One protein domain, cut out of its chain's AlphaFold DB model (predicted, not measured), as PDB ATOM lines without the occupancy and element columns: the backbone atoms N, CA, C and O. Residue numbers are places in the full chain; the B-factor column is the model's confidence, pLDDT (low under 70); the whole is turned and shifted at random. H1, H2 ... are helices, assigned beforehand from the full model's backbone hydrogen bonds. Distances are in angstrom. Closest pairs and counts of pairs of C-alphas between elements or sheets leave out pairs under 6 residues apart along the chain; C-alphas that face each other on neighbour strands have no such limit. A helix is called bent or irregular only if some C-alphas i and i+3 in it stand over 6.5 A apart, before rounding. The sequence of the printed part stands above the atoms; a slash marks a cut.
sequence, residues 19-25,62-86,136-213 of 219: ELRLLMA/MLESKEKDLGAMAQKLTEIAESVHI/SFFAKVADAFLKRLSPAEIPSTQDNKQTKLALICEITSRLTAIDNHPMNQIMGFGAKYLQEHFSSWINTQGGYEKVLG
ATOM      1  N   GLU A  19     -15.965  22.957 -43.159       91.81
ATOM      2  CA  GLU A  19     -14.728  23.571 -42.668       91.81
ATOM      3  C   GLU A  19     -14.117  24.522 -43.701       91.81
ATOM      4  O   GLU A  19     -13.705  25.630 -43.364       91.81
ATOM      5  N   LEU A  20     -14.089  24.106 -44.971       90.44
ATOM      6  CA  LEU A  20     -13.539  24.912 -46.052       90.44
ATOM      7  C   LEU A  20     -14.383  26.168 -46.298       90.44
ATOM      8  O   LEU A  20     -13.830  27.260 -46.419       90.44
ATOM      9  N   ARG A  21     -15.715  26.040 -46.314       90.88
ATOM     10  CA  ARG A  21     -16.636  27.179 -46.472       90.88
ATOM     11  C   ARG A  21     -16.586  28.138 -45.284       90.88
ATOM     12  O   ARG A  21     -16.586  29.351 -45.482       90.88
ATOM     13  N   LEU A  22     -16.477  27.612 -44.066       92.38
ATOM     14  CA  LEU A  22     -16.307  28.417 -42.858       92.38
ATOM     15  C   LEU A  22     -14.984  29.194 -42.885       92.38
ATOM     16  O   LEU A  22     -14.971  30.387 -42.591       92.38
ATOM     17  N   LEU A  23     -13.887  28.556 -43.307       92.44
ATOM     18  CA  LEU A  23     -12.598  29.226 -43.503       92.44
ATOM     19  C   LEU A  23     -12.655  30.292 -44.598       92.44
ATOM     20  O   LEU A  23     -12.106  31.375 -44.411       92.44
ATOM     21  N   MET A  24     -13.339  30.032 -45.715       90.50
ATOM     22  CA  MET A  24     -13.548  31.039 -46.761       90.50
ATOM     23  C   MET A  24     -14.285  32.266 -46.211       90.50
ATOM     24  O   MET A  24     -13.824  33.389 -46.421       90.50
ATOM     25  N   ALA A  25     -15.381  32.060 -45.474       91.69
ATOM     26  CA  ALA A  25     -16.132  33.142 -44.839       91.69
ATOM     27  C   ALA A  25     -15.265  33.919 -43.833       91.69
ATOM     28  O   ALA A  25     -15.271  35.149 -43.827       91.69
ATOM     29  N   MET A  62     -33.307  28.161 -48.317       51.84
ATOM     30  CA  MET A  62     -32.519  27.324 -47.390       51.84
ATOM     31  C   MET A  62     -31.001  27.471 -47.573       51.84
ATOM     32  O   MET A  62     -30.231  27.108 -46.685       51.84
ATOM     33  N   LEU A  63     -30.562  27.924 -48.748       54.53
ATOM     34  CA  LEU A  63     -29.155  28.226 -49.018       54.53
ATOM     35  C   LEU A  63     -28.778  29.570 -48.392       54.53
ATOM     36  O   LEU A  63     -27.765  29.657 -47.705       54.53
ATOM     37  N   GLU A  64     -29.655  30.563 -48.532       55.44
ATOM     38  CA  GLU A  64     -29.476  31.905 -47.974       55.44
ATOM     39  C   GLU A  64     -29.424  31.893 -46.432       55.44
ATOM     40  O   GLU A  64     -28.597  32.579 -45.831       55.44
ATOM     41  N   SER A  65     -30.228  31.041 -45.775       58.47
ATOM     42  CA  SER A  65     -30.173  30.866 -44.315       58.47
ATOM     43  C   SER A  65     -28.840  30.266 -43.851       58.47
ATOM     44  O   SER A  65     -28.202  30.799 -42.950       58.47
ATOM     45  N   LYS A  66     -28.352  29.213 -44.525       62.81
ATOM     46  CA  LYS A  66     -27.071  28.565 -44.188       62.81
ATOM     47  C   LYS A  66     -25.862  29.473 -44.420       62.81
ATOM     48  O   LYS A  66     -24.873  29.368 -43.701       62.81
ATOM     49  N   GLU A  67     -25.914  30.342 -45.427       64.00
ATOM     50  CA  GLU A  67     -24.866  31.336 -45.684       64.00
ATOM     51  C   GLU A  67     -24.847  32.444 -44.622       64.00
ATOM     52  O   GLU A  67     -23.770  32.862 -44.187       64.00
ATOM     53  N   LYS A  68     -26.022  32.869 -44.142       66.38
ATOM     54  CA  LYS A  68     -26.148  33.815 -43.024       66.38
ATOM     55  C   LYS A  68     -25.563  33.237 -41.728       66.38
ATOM     56  O   LYS A  68     -24.799  33.931 -41.052       66.38
ATOM     57  N   ASP A  69     -25.827  31.961 -41.446       81.88
ATOM     58  CA  ASP A  69     -25.270  31.249 -40.288       81.88
ATOM     59  C   ASP A  69     -23.735  31.160 -40.372       81.88
ATOM     60  O   ASP A  69     -23.028  31.443 -39.402       81.88
ATOM     61  N   LEU A  70     -23.192  30.858 -41.558       87.56
ATOM     62  CA  LEU A  70     -21.748  30.863 -41.843       87.56
ATOM     63  C   LEU A  70     -21.103  32.230 -41.579       87.56
ATOM     64  O   LEU A  70     -20.030  32.301 -40.973       87.56
ATOM     65  N   GLY A  71     -21.754  33.314 -42.000       88.31
ATOM     66  CA  GLY A  71     -21.276  34.676 -41.769       88.31
ATOM     67  C   GLY A  71     -21.204  35.043 -40.283       88.31
ATOM     68  O   GLY A  71     -20.219  35.650 -39.850       88.31
ATOM     69  N   ALA A  72     -22.208  34.640 -39.502       89.69
ATOM     70  CA  ALA A  72     -22.260  34.865 -38.059       89.69
ATOM     71  C   ALA A  72     -21.252  33.986 -37.293       89.69
ATOM     72  O   ALA A  72     -20.560  34.467 -36.396       89.69
ATOM     73  N   MET A  73     -21.065  32.727 -37.701       92.19
ATOM     74  CA  MET A  73     -20.008  31.865 -37.160       92.19
ATOM     75  C   MET A  73     -18.612  32.437 -37.423       92.19
ATOM     76  O   MET A  73     -17.786  32.517 -36.511       92.19
ATOM     77  N   ALA A  74     -18.351  32.894 -38.649       92.06
ATOM     78  CA  ALA A  74     -17.091  33.543 -39.000       92.06
ATOM     79  C   ALA A  74     -16.862  34.837 -38.200       92.06
ATOM     80  O   ALA A  74     -15.734  35.109 -37.781       92.06
ATOM     81  N   GLN A  75     -17.920  35.613 -37.939       91.06
ATOM     82  CA  GLN A  75     -17.856  36.763 -37.038       91.06
ATOM     83  C   GLN A  75     -17.420  36.346 -35.638       91.06
ATOM     84  O   GLN A  75     -16.454  36.899 -35.120       91.06
ATOM     85  N   LYS A  76     -18.083  35.344 -35.054       91.44
ATOM     86  CA  LYS A  76     -17.779  34.914 -33.691       91.44
ATOM     87  C   LYS A  76     -16.339  34.436 -33.545       91.44
ATOM     88  O   LYS A  76     -15.659  34.780 -32.584       91.44
ATOM     89  N   LEU A  77     -15.850  33.681 -34.527       92.25
ATOM     90  CA  LEU A  77     -14.452  33.257 -34.578       92.25
ATOM     91  C   LEU A  77     -13.490  34.443 -34.683       92.25
ATOM     92  O   LEU A  77     -12.390  34.378 -34.144       92.25
ATOM     93  N   THR A  78     -13.875  35.511 -35.385       90.69
ATOM     94  CA  THR A  78     -13.048  36.722 -35.501       90.69
ATOM     95  C   THR A  78     -12.943  37.414 -34.146       90.69
ATOM     96  O   THR A  78     -11.835  37.674 -33.695       90.69
ATOM     97  N   GLU A  79     -14.070  37.594 -33.452       89.75
ATOM     98  CA  GLU A  79     -14.113  38.177 -32.103       89.75
ATOM     99  C   GLU A  79     -13.265  37.373 -31.102       89.75
ATOM    100  O   GLU A  79     -12.520  37.946 -30.311       89.75
ATOM    101  N   ILE A  80     -13.346  36.038 -31.154       88.81
ATOM    102  CA  ILE A  80     -12.531  35.158 -30.303       88.81
ATOM    103  C   ILE A  80     -11.045  35.283 -30.657       88.81
ATOM    104  O   ILE A  80     -10.205  35.332 -29.767       88.81
ATOM    105  N   ALA A  81     -10.691  35.323 -31.943       87.44
ATOM    106  CA  ALA A  81      -9.294  35.464 -32.348       87.44
ATOM    107  C   ALA A  81      -8.705  36.828 -31.947       87.44
ATOM    108  O   ALA A  81      -7.527  36.901 -31.611       87.44
ATOM    109  N   GLU A  82      -9.512  37.891 -31.974       84.44
ATOM    110  CA  GLU A  82      -9.111  39.253 -31.599       84.44
ATOM    111  C   GLU A  82      -8.990  39.451 -30.085       84.44
ATOM    112  O   GLU A  82      -8.200  40.284 -29.647       84.44
ATOM    113  N   SER A  83      -9.720  38.678 -29.276       82.69
ATOM    114  CA  SER A  83      -9.589  38.738 -27.816       82.69
ATOM    115  C   SER A  83      -8.284  38.114 -27.308       82.69
ATOM    116  O   SER A  83      -7.802  38.481 -26.233       82.69
ATOM    117  N   VAL A  84      -7.674  37.211 -28.085       78.62
ATOM    118  CA  VAL A  84      -6.367  36.636 -27.763       78.62
ATOM    119  C   VAL A  84      -5.287  37.691 -27.994       78.62
ATOM    120  O   VAL A  84      -4.946  38.024 -29.131       78.62
ATOM    121  N   HIS A  85      -4.694  38.186 -26.908       66.56
ATOM    122  CA  HIS A  85      -3.513  39.043 -26.978       66.56
ATOM    123  C   HIS A  85      -2.305  38.212 -27.426       66.56
ATOM    124  O   HIS A  85      -1.613  37.576 -26.642       66.56
ATOM    125  N   ILE A  86      -2.062  38.191 -28.739       62.62
ATOM    126  CA  ILE A  86      -0.896  37.533 -29.359       62.62
ATOM    127  C   ILE A  86       0.387  38.369 -29.149       62.62
ATOM    128  O   ILE A  86       1.503  37.895 -29.410       62.62
ATOM    129  N   SER A 136       1.875  18.086 -43.466       91.94
ATOM    130  CA  SER A 136       2.645  17.803 -42.253       91.94
ATOM    131  C   SER A 136       3.403  19.033 -41.741       91.94
ATOM    132  O   SER A 136       3.553  19.220 -40.532       91.94
ATOM    133  N   PHE A 137       3.867  19.894 -42.650       91.00
ATOM    134  CA  PHE A 137       4.501  21.155 -42.295       91.00
ATOM    135  C   PHE A 137       3.472  22.157 -41.777       91.00
ATOM    136  O   PHE A 137       3.690  22.740 -40.715       91.00
ATOM    137  N   PHE A 138       2.331  22.296 -42.462       92.25
ATOM    138  CA  PHE A 138       1.222  23.122 -41.983       92.25
ATOM    139  C   PHE A 138       0.811  22.732 -40.554       92.25
ATOM    140  O   PHE A 138       0.773  23.589 -39.674       92.25
ATOM    141  N   ALA A 139       0.587  21.441 -40.298       93.94
ATOM    142  CA  ALA A 139       0.197  20.937 -38.984       93.94
ATOM    143  C   ALA A 139       1.249  21.263 -37.911       93.94
ATOM    144  O   ALA A 139       0.901  21.709 -36.821       93.94
ATOM    145  N   LYS A 140       2.547  21.139 -38.229       93.62
ATOM    146  CA  LYS A 140       3.633  21.537 -37.313       93.62
ATOM    147  C   LYS A 140       3.611  23.031 -36.995       93.62
ATOM    148  O   LYS A 140       3.832  23.399 -35.844       93.62
ATOM    149  N   VAL A 141       3.368  23.882 -37.993       91.56
ATOM    150  CA  VAL A 141       3.259  25.336 -37.800       91.56
ATOM    151  C   VAL A 141       2.047  25.666 -36.928       91.56
ATOM    152  O   VAL A 141       2.187  26.411 -35.961       91.56
ATOM    153  N   ALA A 142       0.891  25.068 -37.215       92.31
ATOM    154  CA  ALA A 142      -0.330  25.223 -36.429       92.31
ATOM    155  C   ALA A 142      -0.131  24.778 -34.970       92.31
ATOM    156  O   ALA A 142      -0.411  25.535 -34.042       92.31
ATOM    157  N   ASP A 143       0.447  23.597 -34.750       92.12
ATOM    158  CA  ASP A 143       0.750  23.080 -33.415       92.12
ATOM    159  C   ASP A 143       1.719  23.985 -32.651       92.12
ATOM    160  O   ASP A 143       1.539  24.225 -31.456       92.12
ATOM    161  N   ALA A 144       2.770  24.475 -33.315       90.19
ATOM    162  CA  ALA A 144       3.730  25.392 -32.711       90.19
ATOM    163  C   ALA A 144       3.068  26.725 -32.337       90.19
ATOM    164  O   ALA A 144       3.316  27.248 -31.250       90.19
ATOM    165  N   PHE A 145       2.192  27.239 -33.203       86.50
ATOM    166  CA  PHE A 145       1.421  28.450 -32.950       86.50
ATOM    167  C   PHE A 145       0.507  28.289 -31.730       86.50
ATOM    168  O   PHE A 145       0.563  29.111 -30.817       86.50
ATOM    169  N   LEU A 146      -0.249  27.189 -31.651       85.88
ATOM    170  CA  LEU A 146      -1.122  26.902 -30.510       85.88
ATOM    171  C   LEU A 146      -0.352  26.661 -29.202       85.88
ATOM    172  O   LEU A 146      -0.867  26.979 -28.134       85.88
ATOM    173  N   LYS A 147       0.862  26.096 -29.258       83.06
ATOM    174  CA  LYS A 147       1.717  25.869 -28.076       83.06
ATOM    175  C   LYS A 147       2.346  27.145 -27.527       83.06
ATOM    176  O   LYS A 147       2.674  27.181 -26.345       83.06
ATOM    177  N   ARG A 148       2.576  28.147 -28.381       72.75
ATOM    178  CA  ARG A 148       3.187  29.420 -27.973       72.75
ATOM    179  C   ARG A 148       2.254  30.242 -27.086       72.75
ATOM    180  O   ARG A 148       2.749  31.016 -26.281       72.75
ATOM    181  N   LEU A 149       0.949  30.050 -27.241       67.25
ATOM    182  CA  LEU A 149      -0.069  30.719 -26.446       67.25
ATOM    183  C   LEU A 149      -0.141  30.034 -25.077       67.25
ATOM    184  O   LEU A 149      -0.546  28.873 -24.959       67.25
ATOM    185  N   SER A 150       0.345  30.727 -24.051       56.66
ATOM    186  CA  SER A 150       0.372  30.247 -22.671       56.66
ATOM    187  C   SER A 150      -1.053  29.939 -22.189       56.66
ATOM    188  O   SER A 150      -1.987  30.650 -22.556       56.66
ATOM    189  N   PRO A 151      -1.271  28.952 -21.297       55.72
ATOM    190  CA  PRO A 151      -2.563  28.766 -20.632       55.72
ATOM    191  C   PRO A 151      -3.061  30.009 -19.872       55.72
ATOM    192  O   PRO A 151      -4.238  30.056 -19.537       55.72
ATOM    193  N   ALA A 152      -2.180  30.978 -19.587       54.38
ATOM    194  CA  ALA A 152      -2.524  32.268 -18.987       54.38
ATOM    195  C   ALA A 152      -3.074  33.296 -20.000       54.38
ATOM    196  O   ALA A 152      -3.839  34.168 -19.611       54.38
ATOM    197  N   GLU A 153      -2.728  33.171 -21.285       56.56
ATOM    198  CA  GLU A 153      -3.200  34.038 -22.383       56.56
ATOM    199  C   GLU A 153      -4.530  33.535 -22.982       56.56
ATOM    200  O   GLU A 153      -5.120  34.177 -23.849       56.56
ATOM    201  N   ILE A 154      -5.006  32.363 -22.539       56.19
ATOM    202  CA  ILE A 154      -6.232  31.715 -23.017       56.19
ATOM    203  C   ILE A 154      -7.263  31.735 -21.876       56.19
ATOM    204  O   ILE A 154      -7.000  31.125 -20.835       56.19
ATOM    205  N   PRO A 155      -8.444  32.361 -22.048       53.81
ATOM    206  CA  PRO A 155      -9.490  32.384 -21.027       53.81
ATOM    207  C   PRO A 155      -9.822  30.970 -20.523       53.81
ATOM    208  O   PRO A 155     -10.096  30.042 -21.290       53.81
ATOM    209  N   SER A 156      -9.742  30.776 -19.207       51.75
ATOM    210  CA  SER A 156      -9.757  29.459 -18.571       51.75
ATOM    211  C   SER A 156     -11.173  28.906 -18.362       51.75
ATOM    212  O   SER A 156     -11.599  28.732 -17.226       51.75
ATOM    213  N   THR A 157     -11.919  28.595 -19.419       45.97
ATOM    214  CA  THR A 157     -13.110  27.715 -19.356       45.97
ATOM    215  C   THR A 157     -13.260  26.958 -20.689       45.97
ATOM    216  O   THR A 157     -12.294  26.865 -21.446       45.97
ATOM    217  N   GLN A 158     -14.418  26.352 -21.000       48.84
ATOM    218  CA  GLN A 158     -14.713  25.689 -22.295       48.84
ATOM    219  C   GLN A 158     -14.273  26.495 -23.543       48.84
ATOM    220  O   GLN A 158     -14.040  25.892 -24.596       48.84
ATOM    221  N   ASP A 159     -14.068  27.804 -23.373       57.97
ATOM    222  CA  ASP A 159     -13.364  28.760 -24.232       57.97
ATOM    223  C   ASP A 159     -12.071  28.245 -24.882       57.97
ATOM    224  O   ASP A 159     -11.769  28.623 -26.009       57.97
ATOM    225  N   ASN A 160     -11.301  27.343 -24.260       75.81
ATOM    226  CA  ASN A 160     -10.003  26.935 -24.821       75.81
ATOM    227  C   ASN A 160     -10.133  26.242 -26.195       75.81
ATOM    228  O   ASN A 160      -9.321  26.475 -27.090       75.81
ATOM    229  N   LYS A 161     -11.161  25.403 -26.403       86.69
ATOM    230  CA  LYS A 161     -11.346  24.718 -27.697       86.69
ATOM    231  C   LYS A 161     -11.886  25.649 -28.780       86.69
ATOM    232  O   LYS A 161     -11.407  25.567 -29.904       86.69
ATOM    233  N   GLN A 162     -12.826  26.532 -28.446       87.62
ATOM    234  CA  GLN A 162     -13.313  27.567 -29.368       87.62
ATOM    235  C   GLN A 162     -12.192  28.551 -29.728       87.62
ATOM    236  O   GLN A 162     -12.023  28.895 -30.891       87.62
ATOM    237  N   THR A 163     -11.364  28.919 -28.749       87.25
ATOM    238  CA  THR A 163     -10.177  29.756 -28.944       87.25
ATOM    239  C   THR A 163      -9.186  29.080 -29.877       87.25
ATOM    240  O   THR A 163      -8.794  29.661 -30.881       87.25
ATOM    241  N   LYS A 164      -8.834  27.811 -29.635       90.25
ATOM    242  CA  LYS A 164      -7.967  27.052 -30.550       90.25
ATOM    243  C   LYS A 164      -8.559  26.943 -31.953       90.25
ATOM    244  O   LYS A 164      -7.823  27.109 -32.916       90.25
ATOM    245  N   LEU A 165      -9.863  26.702 -32.071       92.50
ATOM    246  CA  LEU A 165     -10.571  26.671 -33.352       92.50
ATOM    247  C   LEU A 165     -10.407  28.009 -34.100       92.50
ATOM    248  O   LEU A 165      -9.964  28.020 -35.245       92.50
ATOM    249  N   ALA A 166     -10.681  29.130 -33.430       92.19
ATOM    250  CA  ALA A 166     -10.513  30.477 -33.975       92.19
ATOM    251  C   ALA A 166      -9.059  30.781 -34.364       92.19
ATOM    252  O   ALA A 166      -8.803  31.350 -35.422       92.19
ATOM    253  N   LEU A 167      -8.096  30.342 -33.554       91.38
ATOM    254  CA  LEU A 167      -6.668  30.516 -33.812       91.38
ATOM    255  C   LEU A 167      -6.173  29.695 -35.002       91.38
ATOM    256  O   LEU A 167      -5.281  30.152 -35.718       91.38
ATOM    257  N   ILE A 168      -6.749  28.514 -35.244       94.62
ATOM    258  CA  ILE A 168      -6.488  27.759 -36.471       94.62
ATOM    259  C   ILE A 168      -7.028  28.518 -37.686       94.62
ATOM    260  O   ILE A 168      -6.301  28.678 -38.665       94.62
ATOM    261  N   CYS A 169      -8.245  29.065 -37.614       93.88
ATOM    262  CA  CYS A 169      -8.766  29.923 -38.682       93.88
ATOM    263  C   CYS A 169      -7.860  31.138 -38.936       93.88
ATOM    264  O   CYS A 169      -7.563  31.466 -40.086       93.88
ATOM    265  N   GLU A 170      -7.356  31.758 -37.869       91.75
ATOM    266  CA  GLU A 170      -6.466  32.914 -37.945       91.75
ATOM    267  C   GLU A 170      -5.109  32.575 -38.576       91.75
ATOM    268  O   GLU A 170      -4.675  33.263 -39.503       91.75
ATOM    269  N   ILE A 171      -4.434  31.506 -38.134       91.12
ATOM    270  CA  ILE A 171      -3.142  31.121 -38.720       91.12
ATOM    271  C   ILE A 171      -3.310  30.662 -40.169       91.12
ATOM    272  O   ILE A 171      -2.498  31.043 -41.010       91.12
ATOM    273  N   THR A 172      -4.383  29.934 -40.505       92.62
ATOM    274  CA  THR A 172      -4.703  29.597 -41.898       92.62
ATOM    275  C   THR A 172      -4.878  30.863 -42.728       92.62
ATOM    276  O   THR A 172      -4.244  30.984 -43.773       92.62
ATOM    277  N   SER A 173      -5.658  31.837 -42.250       90.81
ATOM    278  CA  SER A 173      -5.860  33.114 -42.940       90.81
ATOM    279  C   SER A 173      -4.540  33.847 -43.191       90.81
ATOM    280  O   SER A 173      -4.245  34.232 -44.323       90.81
ATOM    281  N   ARG A 174      -3.682  33.968 -42.173       88.38
ATOM    282  CA  ARG A 174      -2.365  34.610 -42.322       88.38
ATOM    283  C   ARG A 174      -1.469  33.869 -43.308       88.38
ATOM    284  O   ARG A 174      -0.839  34.508 -44.142       88.38
ATOM    285  N   LEU A 175      -1.435  32.540 -43.244       87.12
ATOM    286  CA  LEU A 175      -0.629  31.724 -44.151       87.12
ATOM    287  C   LEU A 175      -1.120  31.817 -45.602       87.12
ATOM    288  O   LEU A 175      -0.295  31.809 -46.508       87.12
ATOM    289  N   THR A 176      -2.428  31.970 -45.838       84.62
ATOM    290  CA  THR A 176      -2.955  32.195 -47.198       84.62
ATOM    291  C   THR A 176      -2.573  33.546 -47.794       84.62
ATOM    292  O   THR A 176      -2.614  33.698 -49.010       84.62
ATOM    293  N   ALA A 177      -2.214  34.524 -46.959       79.75
ATOM    294  CA  ALA A 177      -1.760  35.836 -47.407       79.75
ATOM    295  C   ALA A 177      -0.263  35.865 -47.764       79.75
ATOM    296  O   ALA A 177       0.221  36.885 -48.246       79.75
ATOM    297  N   ILE A 178       0.475  34.778 -47.509       76.06
ATOM    298  CA  ILE A 178       1.883  34.655 -47.885       76.06
ATOM    299  C   ILE A 178       1.954  34.209 -49.352       76.06
ATOM    300  O   ILE A 178       1.505  33.112 -49.682       76.06
ATOM    301  N   ASP A 179       2.591  35.013 -50.211       64.00
ATOM    302  CA  ASP A 179       2.752  34.780 -51.663       64.00
ATOM    303  C   ASP A 179       3.756  33.660 -52.015       64.00
ATOM    304  O   ASP A 179       4.588  33.776 -52.914       64.00
ATOM    305  N   ASN A 180       3.699  32.542 -51.296       64.62
ATOM    306  CA  ASN A 180       4.540  31.378 -51.555       64.62
ATOM    307  C   ASN A 180       3.775  30.204 -52.173       64.62
ATOM    308  O   ASN A 180       4.438  29.332 -52.729       64.62
ATOM    309  N   HIS A 181       2.431  30.185 -52.111       65.00
ATOM    310  CA  HIS A 181       1.606  29.078 -52.617       65.00
ATOM    311  C   HIS A 181       0.208  29.455 -53.096       65.00
ATOM    312  O   HIS A 181      -0.335  30.479 -52.681       65.00
ATOM    313  N   PRO A 182      -0.428  28.579 -53.898       75.62
ATOM    314  CA  PRO A 182      -1.849  28.667 -54.184       75.62
ATOM    315  C   PRO A 182      -2.658  28.657 -52.879       75.62
ATOM    316  O   PRO A 182      -2.667  27.680 -52.127       75.62
ATOM    317  N   MET A 183      -3.367  29.753 -52.609       77.62
ATOM    318  CA  MET A 183      -4.204  29.932 -51.416       77.62
ATOM    319  C   MET A 183      -5.125  28.736 -51.129       77.62
ATOM    320  O   MET A 183      -5.335  28.368 -49.974       77.62
ATOM    321  N   ASN A 184      -5.673  28.117 -52.175       81.25
ATOM    322  CA  ASN A 184      -6.542  26.944 -52.082       81.25
ATOM    323  C   ASN A 184      -5.877  25.756 -51.370       81.25
ATOM    324  O   ASN A 184      -6.571  25.018 -50.677       81.25
ATOM    325  N   GLN A 185      -4.560  25.583 -51.496       85.06
ATOM    326  CA  GLN A 185      -3.836  24.490 -50.846       85.06
ATOM    327  C   GLN A 185      -3.717  24.714 -49.337       85.06
ATOM    328  O   GLN A 185      -4.103  23.849 -48.554       85.06
ATOM    329  N   ILE A 186      -3.275  25.904 -48.921       88.62
ATOM    330  CA  ILE A 186      -3.179  26.272 -47.499       88.62
ATOM    331  C   ILE A 186      -4.557  26.243 -46.831       88.62
ATOM    332  O   ILE A 186      -4.703  25.765 -45.706       88.62
ATOM    333  N   MET A 187      -5.585  26.706 -47.539       88.69
ATOM    334  CA  MET A 187      -6.956  26.666 -47.048       88.69
ATOM    335  C   MET A 187      -7.468  25.222 -46.898       88.69
ATOM    336  O   MET A 187      -8.099  24.899 -45.893       88.69
ATOM    337  N   GLY A 188      -7.131  24.334 -47.841       90.81
ATOM    338  CA  GLY A 188      -7.403  22.899 -47.738       90.81
ATOM    339  C   GLY A 188      -6.714  22.248 -46.535       90.81
ATOM    340  O   GLY A 188      -7.335  21.453 -45.832       90.81
ATOM    341  N   PHE A 189      -5.471  22.633 -46.232       93.00
ATOM    342  CA  PHE A 189      -4.775  22.175 -45.025       93.00
ATOM    343  C   PHE A 189      -5.426  22.660 -43.736       93.00
ATOM    344  O   PHE A 189      -5.590  21.863 -42.815       93.00
ATOM    345  N   GLY A 190      -5.851  23.925 -43.687       93.56
ATOM    346  CA  GLY A 190      -6.627  24.448 -42.566       93.56
ATOM    347  C   GLY A 190      -7.906  23.644 -42.344       93.56
ATOM    348  O   GLY A 190      -8.163  23.194 -41.229       93.56
ATOM    349  N   ALA A 191      -8.669  23.391 -43.411       93.69
ATOM    350  CA  ALA A 191      -9.911  22.627 -43.334       93.69
ATOM    351  C   ALA A 191      -9.667  21.190 -42.852       93.69
ATOM    352  O   ALA A 191     -10.360  20.711 -41.954       93.69
ATOM    353  N   LYS A 192      -8.639  20.527 -43.395       94.06
ATOM    354  CA  LYS A 192      -8.223  19.188 -42.971       94.06
ATOM    355  C   LYS A 192      -7.836  19.155 -41.492       94.06
ATOM    356  O   LYS A 192      -8.295  18.278 -40.767       94.06
ATOM    357  N   TYR A 193      -7.047  20.122 -41.027       95.50
ATOM    358  CA  TYR A 193      -6.639  20.203 -39.624       95.50
ATOM    359  C   TYR A 193      -7.850  20.399 -38.703       95.50
ATOM    360  O   TYR A 193      -7.992  19.712 -37.692       95.50
ATOM    361  N   LEU A 194      -8.776  21.293 -39.059       94.75
ATOM    362  CA  LEU A 194     -10.019  21.472 -38.303       94.75
ATOM    363  C   LEU A 194     -10.814  20.163 -38.224       94.75
ATOM    364  O   LEU A 194     -11.275  19.782 -37.146       94.75
ATOM    365  N   GLN A 195     -10.908  19.444 -39.340       92.31
ATOM    366  CA  GLN A 195     -11.628  18.181 -39.404       92.31
ATOM    367  C   GLN A 195     -10.994  17.104 -38.506       92.31
ATOM    368  O   GLN A 195     -11.670  16.491 -37.677       92.31
ATOM    369  N   GLU A 196      -9.681  16.900 -38.626       94.00
ATOM    370  CA  GLU A 196      -8.944  15.884 -37.866       94.00
ATOM    371  C   GLU A 196      -8.955  16.160 -36.354       94.00
ATOM    372  O   GLU A 196      -9.043  15.226 -35.553       94.00
ATOM    373  N   HIS A 197      -8.911  17.433 -35.948       92.50
ATOM    374  CA  HIS A 197      -8.706  17.808 -34.546       92.50
ATOM    375  C   HIS A 197      -9.978  18.249 -33.805       92.50
ATOM    376  O   HIS A 197     -10.022  18.159 -32.572       92.50
ATOM    377  N   PHE A 198     -11.023  18.708 -34.506       92.00
ATOM    378  CA  PHE A 198     -12.203  19.309 -33.870       92.00
ATOM    379  C   PHE A 198     -13.532  18.621 -34.205       92.00
ATOM    380  O   PHE A 198     -14.436  18.695 -33.369       92.00
ATOM    381  N   SER A 199     -13.674  17.904 -35.331       91.19
ATOM    382  CA  SER A 199     -14.983  17.370 -35.761       91.19
ATOM    383  C   SER A 199     -15.666  16.485 -34.714       91.19
ATOM    384  O   SER A 199     -16.857  16.638 -34.463       91.19
ATOM    385  N   SER A 200     -14.933  15.588 -34.043       91.38
ATOM    386  CA  SER A 200     -15.512  14.726 -32.996       91.38
ATOM    387  C   SER A 200     -16.112  15.540 -31.841       91.38
ATOM    388  O   SER A 200     -17.212  15.252 -31.361       91.38
ATOM    389  N   TRP A 201     -15.410  16.594 -31.421       92.06
ATOM    390  CA  TRP A 201     -15.883  17.482 -30.368       92.06
ATOM    391  C   TRP A 201     -17.087  18.306 -30.831       92.06
ATOM    392  O   TRP A 201     -18.088  18.335 -30.119       92.06
ATOM    393  N   ILE A 202     -17.031  18.896 -32.029       91.19
ATOM    394  CA  ILE A 202     -18.128  19.688 -32.606       91.19
ATOM    395  C   ILE A 202     -19.405  18.854 -32.725       91.19
ATOM    396  O   ILE A 202     -20.468  19.268 -32.262       91.19
ATOM    397  N   ASN A 203     -19.290  17.636 -33.255       89.69
ATOM    398  CA  ASN A 203     -20.423  16.727 -33.409       89.69
ATOM    399  C   ASN A 203     -21.039  16.347 -32.056       89.69
ATOM    400  O   ASN A 203     -22.257  16.264 -31.936       89.69
ATOM    401  N   THR A 204     -20.215  16.176 -31.018       91.19
ATOM    402  CA  THR A 204     -20.699  15.891 -29.656       91.19
ATOM    403  C   THR A 204     -21.433  17.087 -29.041       91.19
ATOM    404  O   THR A 204     -22.362  16.904 -28.258       91.19
ATOM    405  N   GLN A 205     -21.028  18.314 -29.374       88.06
ATOM    406  CA  GLN A 205     -21.698  19.525 -28.894       88.06
ATOM    407  C   GLN A 205     -22.983  19.838 -29.670       88.06
ATOM    408  O   GLN A 205     -23.854  20.511 -29.123       88.06
ATOM    409  N   GLY A 206     -23.150  19.279 -30.872       88.00
ATOM    410  CA  GLY A 206     -24.353  19.416 -31.697       88.00
ATOM    411  C   GLY A 206     -24.180  20.278 -32.947       88.00
ATOM    412  O   GLY A 206     -25.185  20.677 -33.518       88.00
ATOM    413  N   GLY A 207     -22.944  20.556 -33.372       90.31
ATOM    414  CA  GLY A 207     -22.656  21.371 -34.558       90.31
ATOM    415  C   GLY A 207     -21.890  22.654 -34.241       90.31
ATOM    416  O   GLY A 207     -21.649  22.983 -33.076       90.31
ATOM    417  N   TYR A 208     -21.465  23.360 -35.289       90.50
ATOM    418  CA  TYR A 208     -20.690  24.597 -35.153       90.50
ATOM    419  C   TYR A 208     -21.536  25.735 -34.583       90.50
ATOM    420  O   TYR A 208     -21.035  26.518 -33.785       90.50
ATOM    421  N   GLU A 209     -22.818  25.783 -34.929       88.62
ATOM    422  CA  GLU A 209     -23.787  26.785 -34.489       88.62
ATOM    423  C   GLU A 209     -23.900  26.778 -32.964       88.62
ATOM    424  O   GLU A 209     -23.738  27.806 -32.308       88.62
ATOM    425  N   LYS A 210     -24.058  25.583 -32.389       87.62
ATOM    426  CA  LYS A 210     -24.140  25.389 -30.942       87.62
ATOM    427  C   LYS A 210     -22.804  25.592 -30.244       87.62
ATOM    428  O   LYS A 210     -22.750  26.171 -29.162       87.62
ATOM    429  N   VAL A 211     -21.711  25.138 -30.864       88.88
ATOM    430  CA  VAL A 211     -20.361  25.402 -30.357       88.88
ATOM    431  C   VAL A 211     -20.082  26.896 -30.308       88.88
ATOM    432  O   VAL A 211     -19.443  27.330 -29.367       88.88
ATOM    433  N   LEU A 212     -20.522  27.687 -31.281       88.44
ATOM    434  CA  LEU A 212     -20.210  29.115 -31.355       88.44
ATOM    435  C   LEU A 212     -21.305  30.003 -30.742       88.44
ATOM    436  O   LEU A 212     -21.113  31.212 -30.654       88.44
ATOM    437  N   GLY A 213     -22.417  29.422 -30.278       84.81
ATOM    438  CA  GLY A 213     -23.534  30.163 -29.689       84.81
ATOM    439  C   GLY A 213     -24.255  31.061 -30.697       84.81
ATOM    440  O   GLY A 213     -24.650  32.167 -30.347       84.81
TER     441      GLY A 213
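AT A GLANCE: This is residues 19 to 25, 62 to 86 and 136 to 213 of the 219 residues of the protein "apoptosis facilitator Bcl-2-like protein 14" of Chanos chanos (UniProt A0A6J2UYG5). The longest helix by residues, H5, forms a hairpin with H4 at the core; H3 packs on one side of this hairpin, and H2 crosses H4 on the opposite side. H1 packs between H2 and H5, and beyond a kink in H5 the chain folds back into short H6, which packs on H2. The printed part has 110 residues with six named helices, H1 to H6 in chain order, and no named strand: the class is all helix, mostly crossed in its packing. It is compact, with a radius of gyration of the C-alphas of 13.7 A and spans of 37 by 36 by 24 A.

IN THESE COORDINATES: Find C-alpha 183 at (-4.204, 29.932, -51.416); from there H5 runs through residues 183 to 205, 30.4 A long. It has a kink of 58 degrees near residue 198 and is irregular, with C-alphas 197 and 200 standing 7.6 A apart. Before it comes H4, residues 159 to 176, 25.4 A, and before that H3, residues 136 to 148, 18.4 A. Look to C-alpha 62 at (-32.519, 27.324, -47.390) for the first residue of H2, residues 62 to 83, 32.2 A. H1 is residues 19 to 25, and H6 is residues 208 to 212, ending at C-alpha 212 at (-20.210, 29.115, -31.355).

HOW THE PARTS SIT: Start at H5, the hub, which touches four helices. With H4 it makes a helical hairpin at a shallow tilt of 11 degrees, opposite ways; their closest C-alphas, Thr 176 and Met 183, are 4.9 A apart. H3 touches H4 at a steep tilt of 50 degrees, closest at the C-alphas of Ala 142 and Ile 168, 6.7 A. H2 touches H4 with residues 77 to 81 alone, about perpendicular at 83 degrees, closest at the C-alphas of Leu 77 and Ala 166, 4.9 A. H1 touches H5, closest at the C-alphas of Glu 19 and Ala 191, 5.0 A, and H2, closest at those of Ala 25 and Ala 74, 5.9 A. H6 touches H2, closest at the C-alphas of Met 73 and Leu 212, 6.4 A. H5 and H6 only just touch, with 3 pairs of C-alphas within 8 A, and only at the corner by their link. H2 and H5 are apart. In H1, H3, H4 and H6 every O i to N i+4 pair is within hydrogen-bond range; in H2 17 of 18 are, and in H5 17 of 19.

THE WHOLE: The C-alphas of Met 62 and Ala 152, the two farthest apart, are 41.6 A from each other. Two cuts leave out residues 26 to 61, a gap of 17.6 A between C-alphas 25 and 62, and residues 87 to 135, a gap of 23.8 A between C-alphas 86 and 136. Of the links printed whole, H5 to H6 is tight, and H3 to H4 and H4 to H5 are short. The mean pLDDT of the printed part is 82.6; look for values under 70 at residues 62 to 68, 85 to 86, 149 to 159 and 179 to 181.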